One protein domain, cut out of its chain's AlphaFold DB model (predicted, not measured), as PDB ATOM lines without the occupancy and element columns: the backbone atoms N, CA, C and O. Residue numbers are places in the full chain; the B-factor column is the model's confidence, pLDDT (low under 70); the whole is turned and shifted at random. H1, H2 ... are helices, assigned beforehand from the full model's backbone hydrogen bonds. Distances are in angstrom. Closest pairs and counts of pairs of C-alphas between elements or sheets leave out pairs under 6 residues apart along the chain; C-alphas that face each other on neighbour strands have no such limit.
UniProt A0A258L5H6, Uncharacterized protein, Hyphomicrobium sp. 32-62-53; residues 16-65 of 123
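Overview. This is residues 16 to 65 of the 123 residues of an uncharacterized protein of Hyphomicrobium sp. 32-62-53 (UniProt A0A258L5H6). Two helices make a lopsided V: the long, straight H1 is one arm, and after its residue 48 a tight link turns back into the much shorter H2, which slants the opposite way. The V is open, the helices meeting at the corner by the link, while residues 16 to 41 of H1 and residues 58 to 65 stand free. You are reading 50 printed residues, with two named helices in the order H1, H2 and no named strand; the class is all helix. The whole is extended, with a radius of gyration of the C-alphas of 16.3 A and spans of 51 by 25 by 10 A, the longest made by H1.

Arrangement. Start with H1, residues 16 to 48, and go on over the tight link of 4 residues to H2, residues 53 to 64. Look near that link: H1 and H2 only just touch, with 3 pairs of C-alphas within 8 A, and they touch only at the corner. H1 touches H2 with residues 43 to 47 alone, and H2 touches H1 with residue 53 alone; the closest C-alphas of the two helices are those of Lys 43 and Asp 53, 6.8 A apart. The helices run opposite ways at a steep tilt of 54 degrees, and their centres are 21.0 A apart. In both H1 and H2, every O i to N i+4 pair is within hydrogen-bond range.

Along the chain. Find C-alpha 16 at (127.697, 110.129, 117.202); from there H1 runs 48.6 A to C-alpha 48 at (130.880, 90.768, 161.640). H2 begins at C-alpha 53 and ends, 16.5 A away, at C-alpha 64 at (138.630, 81.136, 140.101).

Size, cuts and confidence. The two C-alphas farthest apart are those of Ala 16 and Gly 50, at 51.4 A. The printed part has no cut, its mean pLDDT is 96.3, and no printed residue is under 70.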
ATOM      1  N   ALA A  16     128.774 111.030 116.786       90.19
ATOM      2  CA  ALA A  16     127.697 110.129 117.202       90.19
ATOM      3  C   ALA A  16     128.231 108.751 117.636       90.19
ATOM      4  O   ALA A  16     127.797 108.187 118.644       90.19
ATOM      5  N   GLU A  17     129.214 108.217 116.905       92.31
ATOM      6  CA  GLU A  17     129.878 106.958 117.251       92.31
ATOM      7  C   GLU A  17     130.675 107.071 118.558       92.31
ATOM      8  O   GLU A  17     130.618 106.167 119.398       92.31
ATOM      9  N   LEU A  18     131.400 108.177 118.758       93.50
ATOM     10  CA  LEU A  18     132.141 108.436 119.987       93.50
ATOM     11  C   LEU A  18     131.189 108.537 121.177       93.50
ATOM     12  O   LEU A  18     131.418 107.858 122.177       93.50
ATOM     13  N   LYS A  19     130.097 109.298 121.044       94.56
ATOM     14  CA  LYS A  19     129.058 109.407 122.072       94.56
ATOM     15  C   LYS A  19     128.532 108.027 122.467       94.56
ATOM     16  O   LYS A  19     128.589 107.669 123.636       94.56
ATOM     17  N   ARG A  20     128.141 107.192 121.496       96.38
ATOM     18  CA  ARG A  20     127.666 105.823 121.765       96.38
ATOM     19  C   ARG A  20     128.692 104.974 122.527       96.38
ATOM     20  O   ARG A  20     128.324 104.162 123.374       96.38
ATOM     21  N   ARG A  21     129.984 105.104 122.204       96.50
ATOM     22  CA  ARG A  21     131.064 104.370 122.891       96.50
ATOM     23  C   ARG A  21     131.291 104.869 124.312       96.50
ATOM     24  O   ARG A  21     131.580 104.049 125.179       96.50
ATOM     25  N   VAL A  22     131.210 106.181 124.524       97.62
ATOM     26  CA  VAL A  22     131.323 106.794 125.850       97.62
ATOM     27  C   VAL A  22     130.151 106.349 126.714       97.62
ATOM     28  O   VAL A  22     130.400 105.780 127.770       97.62
ATOM     29  N   ASP A  23     128.919 106.482 126.221       98.06
ATOM     30  CA  ASP A  23     127.699 106.101 126.946       98.06
ATOM     31  C   ASP A  23     127.763 104.633 127.410       98.06
ATOM     32  O   ASP A  23     127.649 104.350 128.599       98.06
ATOM     33  N   ARG A  24     128.119 103.700 126.512       97.94
ATOM     34  CA  ARG A  24     128.293 102.277 126.868       97.94
ATOM     35  C   ARG A  24     129.342 102.044 127.960       97.94
ATOM     36  O   ARG A  24     129.232 101.119 128.758       97.94
ATOM     37  N   ARG A  25     130.433 102.816 127.958       98.00
ATOM     38  CA  ARG A  25     131.484 102.676 128.978       98.00
ATOM     39  C   ARG A  25     131.050 103.273 130.309       98.00
ATOM     40  O   ARG A  25     131.446 102.727 131.333       98.00
ATOM     41  N   VAL A  26     130.269 104.354 130.294       98.31
ATOM     42  CA  VAL A  26     129.677 104.938 131.503       98.31
ATOM     43  C   VAL A  26     128.780 103.909 132.185       98.31
ATOM     44  O   VAL A  26     129.000 103.636 133.358       98.31
ATOM     45  N   GLU A  27     127.897 103.244 131.434       98.06
ATOM     46  CA  GLU A  27     127.027 102.177 131.959       98.06
ATOM     47  C   GLU A  27     127.832 101.078 132.678       98.06
ATOM     48  O   GLU A  27     127.583 100.775 133.842       98.06
ATOM     49  N   ILE A  28     128.883 100.544 132.041       98.19
ATOM     50  CA  ILE A  28     129.744  99.512 132.654       98.19
ATOM     51  C   ILE A  28     130.443 100.038 133.916       98.19
ATOM     52  O   ILE A  28     130.625  99.304 134.888       98.19
ATOM     53  N   VAL A  29     130.883 101.298 133.920       98.00
ATOM     54  CA  VAL A  29     131.539 101.896 135.093       98.00
ATOM     55  C   VAL A  29     130.558 102.030 136.260       98.00
ATOM     56  O   VAL A  29     130.942 101.753 137.399       98.00
ATOM     57  N   GLU A  30     129.310 102.402 135.992       97.81
ATOM     58  CA  GLU A  30     128.247 102.480 136.996       97.81
ATOM     59  C   GLU A  30     127.889 101.091 137.547       97.81
ATOM     60  O   GLU A  30     127.823 100.911 138.765       97.81
ATOM     61  N   GLU A  31     127.777 100.076 136.685       98.00
ATOM     62  CA  GLU A  31     127.590  98.681 137.102       98.00
ATOM     63  C   GLU A  31     128.738  98.195 137.999       98.00
ATOM     64  O   GLU A  31     128.511  97.605 139.059       98.00
ATOM     65  N   LEU A  32     129.988  98.488 137.625       97.12
ATOM     66  CA  LEU A  32     131.160  98.154 138.436       97.12
ATOM     67  C   LEU A  32     131.148  98.868 139.792       97.12
ATOM     68  O   LEU A  32     131.600  98.286 140.781       97.12
ATOM     69  N   ALA A  33     130.661 100.108 139.858       97.69
ATOM     70  CA  ALA A  33     130.519 100.832 141.115       97.69
ATOM     71  C   ALA A  33     129.490 100.147 142.027       97.69
ATOM     72  O   ALA A  33     129.806  99.859 143.181       97.69
ATOM     73  N   ALA A  34     128.320  99.785 141.494       97.50
ATOM     74  CA  ALA A  34     127.287  99.069 142.241       97.50
ATOM     75  C   ALA A  34     127.775  97.695 142.742       97.50
ATOM     76  O   ALA A  34     127.569  97.339 143.905       97.50
ATOM     77  N   ILE A  35     128.486  96.938 141.897       97.56
ATOM     78  CA  ILE A  35     129.074  95.642 142.273       97.56
ATOM     79  C   ILE A  35     130.103  95.808 143.394       97.56
ATOM     80  O   ILE A  35     130.130  95.001 144.322       97.56
ATOM     81  N   LYS A  36     130.945  96.847 143.338       97.00
ATOM     82  CA  LYS A  36     131.920  97.127 144.401       97.00
ATOM     83  C   LYS A  36     131.237  97.451 145.724       97.00
ATOM     84  O   LYS A  36     131.638  96.895 146.739       97.00
ATOM     85  N   THR A  37     130.192  98.279 145.710       97.62
ATOM     86  CA  THR A  37     129.403  98.570 146.915       97.62
ATOM     87  C   THR A  37     128.843  97.291 147.530       97.62
ATOM     88  O   THR A  37     129.023  97.062 148.723       97.62
ATOM     89  N   ARG A  38     128.260  96.410 146.712       97.31
ATOM     90  CA  ARG A  38     127.744  95.119 147.178       97.31
ATOM     91  C   ARG A  38     128.841  94.198 147.722       97.31
ATOM     92  O   ARG A  38     128.640  93.507 148.715       97.31
ATOM     93  N   LEU A  39     130.020  94.183 147.097       95.44
ATOM     94  CA  LEU A  39     131.165  93.424 147.603       95.44
ATOM     95  C   LEU A  39     131.621  93.936 148.977       95.44
ATOM     96  O   LEU A  39     131.989  93.139 149.836       95.44
ATOM     97  N   ASP A  40     131.591  95.250 149.199       95.50
ATOM     98  CA  ASP A  40     131.941  95.843 150.491       95.50
ATOM     99  C   ASP A  40     130.897  95.545 151.579       95.50
ATOM    100  O   ASP A  40     131.254  95.468 152.755       95.50
ATOM    101  N   GLU A  41     129.628  95.351 151.217       97.12
ATOM    102  CA  GLU A  41     128.595  94.857 152.135       97.12
ATOM    103  C   GLU A  41     128.900  93.429 152.596       97.12
ATOM    104  O   GLU A  41     128.965  93.199 153.803       97.12
ATOM    105  N   PHE A  42     129.214  92.513 151.673       95.75
ATOM    106  CA  PHE A  42     129.614  91.146 152.035       95.75
ATOM    107  C   PHE A  42     130.864  91.115 152.910       95.75
ATOM    108  O   PHE A  42     130.901  90.412 153.910       95.75
ATOM    109  N   LYS A  43     131.865  91.955 152.629       95.25
ATOM    110  CA  LYS A  43     133.052  92.049 153.495       95.25
ATOM    111  C   LYS A  43     132.729  92.511 154.914       95.25
ATOM    112  O   LYS A  43     133.424  92.130 155.857       95.25
ATOM    113  N   LYS A  44     131.735  93.388 155.082       96.19
ATOM    114  CA  LYS A  44     131.288  93.827 156.412       96.19
ATOM    115  C   LYS A  44     130.565  92.701 157.140       96.19
ATOM    116  O   LYS A  44     130.811  92.545 158.331       96.19
ATOM    117  N   GLU A  45     129.728  91.945 156.434       97.19
ATOM    118  CA  GLU A  45     129.051  90.747 156.944       97.19
ATOM    119  C   GLU A  45     130.074  89.688 157.378       97.19
ATOM    120  O   GLU A  45     130.140  89.361 158.559       97.19
ATOM    121  N   ASP A  46     130.992  89.302 156.486       97.31
ATOM    122  CA  ASP A  46     132.072  88.349 156.769       97.31
ATOM    123  C   ASP A  46     132.885  88.758 158.008       97.31
ATOM    124  O   ASP A  46     133.242  87.938 158.856       97.31
ATOM    125  N   LYS A  47     133.183  90.057 158.136       95.69
ATOM    126  CA  LYS A  47     133.914  90.595 159.285       95.69
ATOM    127  C   LYS A  47     133.084  90.562 160.569       95.69
ATOM    128  O   LYS A  47     133.656  90.323 161.632       95.69
ATOM    129  N   ALA A  48     131.784  90.845 160.494       97.00
ATOM    130  CA  ALA A  48     130.880  90.768 161.640       97.00
ATOM    131  C   ALA A  48     130.763  89.326 162.157       97.00
ATOM    132  O   ALA A  48     130.751  89.117 163.370       97.00
ATOM    133  N   ASP A  49     130.812  88.355 161.248       97.50
ATOM    134  CA  ASP A  49     130.798  86.921 161.546       97.50
ATOM    135  C   ASP A  49     132.166  86.374 161.995       97.50
ATOM    136  O   ASP A  49     132.301  85.207 162.364       97.50
ATOM    137  N   GLY A  50     133.202  87.219 162.010       97.19
ATOM    138  CA  GLY A  50     134.535  86.871 162.500       97.19
ATOM    139  C   GLY A  50     135.432  86.171 161.477       97.19
ATOM    140  O   GLY A  50     136.495  85.663 161.847       97.19
ATOM    141  N   PHE A  51     135.064  86.158 160.196       97.44
ATOM    142  CA  PHE A  51     135.915  85.600 159.152       97.44
ATOM    143  C   PHE A  51     137.116  86.498 158.826       97.44
ATOM    144  O   PHE A  51     137.099  87.727 158.938       97.44
ATOM    145  N   ASN A  52     138.197  85.862 158.369       95.75
ATOM    146  CA  ASN A  52     139.389  86.556 157.899       95.75
ATOM    147  C   ASN A  52     139.250  86.914 156.410       95.75
ATOM    148  O   ASN A  52     139.418  86.053 155.545       95.75
ATOM    149  N   ASP A  53     139.023  88.198 156.119       93.56
ATOM    150  CA  ASP A  53     138.880  88.735 154.753       93.56
ATOM    151  C   ASP A  53     140.030  88.312 153.821       93.56
ATOM    152  O   ASP A  53     139.806  87.900 152.686       93.56
ATOM    153  N   LYS A  54     141.279  88.304 154.305       94.62
ATOM    154  CA  LYS A  54     142.425  87.890 153.476       94.62
ATOM    155  C   LYS A  54     142.352  86.413 153.095       94.62
ATOM    156  O   LYS A  54     142.719  86.066 151.973       94.62
ATOM    157  N   ALA A  55     141.897  85.560 154.012       95.69
ATOM    158  CA  ALA A  55     141.734  84.133 153.756       95.69
ATOM    159  C   ALA A  55     140.603  83.880 152.751       95.69
ATOM    160  O   ALA A  55     140.801  83.125 151.801       95.69
ATOM    161  N   ILE A  56     139.468  84.576 152.890       96.25
ATOM    162  CA  ILE A  56     138.358  84.512 151.926       96.25
ATOM    163  C   ILE A  56     138.827  84.970 150.544       96.25
ATOM    164  O   ILE A  56     138.653  84.250 149.562       96.25
ATOM    165  N   VAL A  57     139.492  86.125 150.449       95.06
ATOM    166  CA  VAL A  57     140.025  86.641 149.178       95.06
ATOM    167  C   VAL A  57     141.006  85.654 148.543       95.06
ATOM    168  O   VAL A  57     140.983  85.460 147.327       95.06
ATOM    169  N   HIS A  58     141.867  85.019 149.340       94.69
ATOM    170  CA  HIS A  58     142.779  83.994 148.843       94.69
ATOM    171  C   HIS A  58     142.020  82.762 148.322       94.69
ATOM    172  O   HIS A  58     142.282  82.321 147.203       94.69
ATOM    173  N   ALA A  59     141.026  82.268 149.064       95.81
ATOM    174  CA  ALA A  59     140.195  81.140 148.650       95.81
ATOM    175  C   ALA A  59     139.414  81.432 147.358       95.81
ATOM    176  O   ALA A  59     139.370  80.592 146.460       95.81
ATOM    177  N   VAL A  60     138.854  82.639 147.213       95.88
ATOM    178  CA  VAL A  60     138.179  83.075 145.980       95.88
ATOM    179  C   VAL A  60     139.150  83.072 144.801       95.88
ATOM    180  O   VAL A  60     138.806  82.542 143.749       95.88
ATOM    181  N   LYS A  61     140.369  83.605 144.973       95.31
ATOM    182  CA  LYS A  61     141.400  83.592 143.920       95.31
ATOM    183  C   LYS A  61     141.783  82.178 143.504       95.31
ATOM    184  O   LYS A  61     141.916  81.926 142.316       95.31
ATOM    185  N   MET A  62     141.945  81.266 144.460       94.50
ATOM    186  CA  MET A  62     142.256  79.865 144.166       94.50
ATOM    187  C   MET A  62     141.097  79.178 143.440       94.50
ATOM    188  O   MET A  62     141.316  78.458 142.474       94.50
ATOM    189  N   ARG A  63     139.852  79.449 143.847       95.88
ATOM    190  CA  ARG A  63     138.653  78.872 143.226       95.88
ATOM    191  C   ARG A  63     138.438  79.331 141.782       95.88
ATOM    192  O   ARG A  63     137.881  78.574 140.995       95.88
ATOM    193  N   THR A  64     138.813  80.566 141.448       95.94
ATOM    194  CA  THR A  64     138.630  81.136 140.101       95.94
ATOM    195  C   THR A  64     139.879  81.057 139.227       95.94
ATOM    196  O   THR A  64     139.828  81.441 138.058       95.94
ATOM    197  N   ALA A  65     140.997  80.578 139.773       95.44
ATOM    198  CA  ALA A  65     142.223  80.371 139.025       95.44
ATOM    199  C   ALA A  65     142.138  79.143 138.107       95.44
ATOM    200  O   ALA A  65     141.303  78.254 138.264       95.44
TER     201      ALA A  65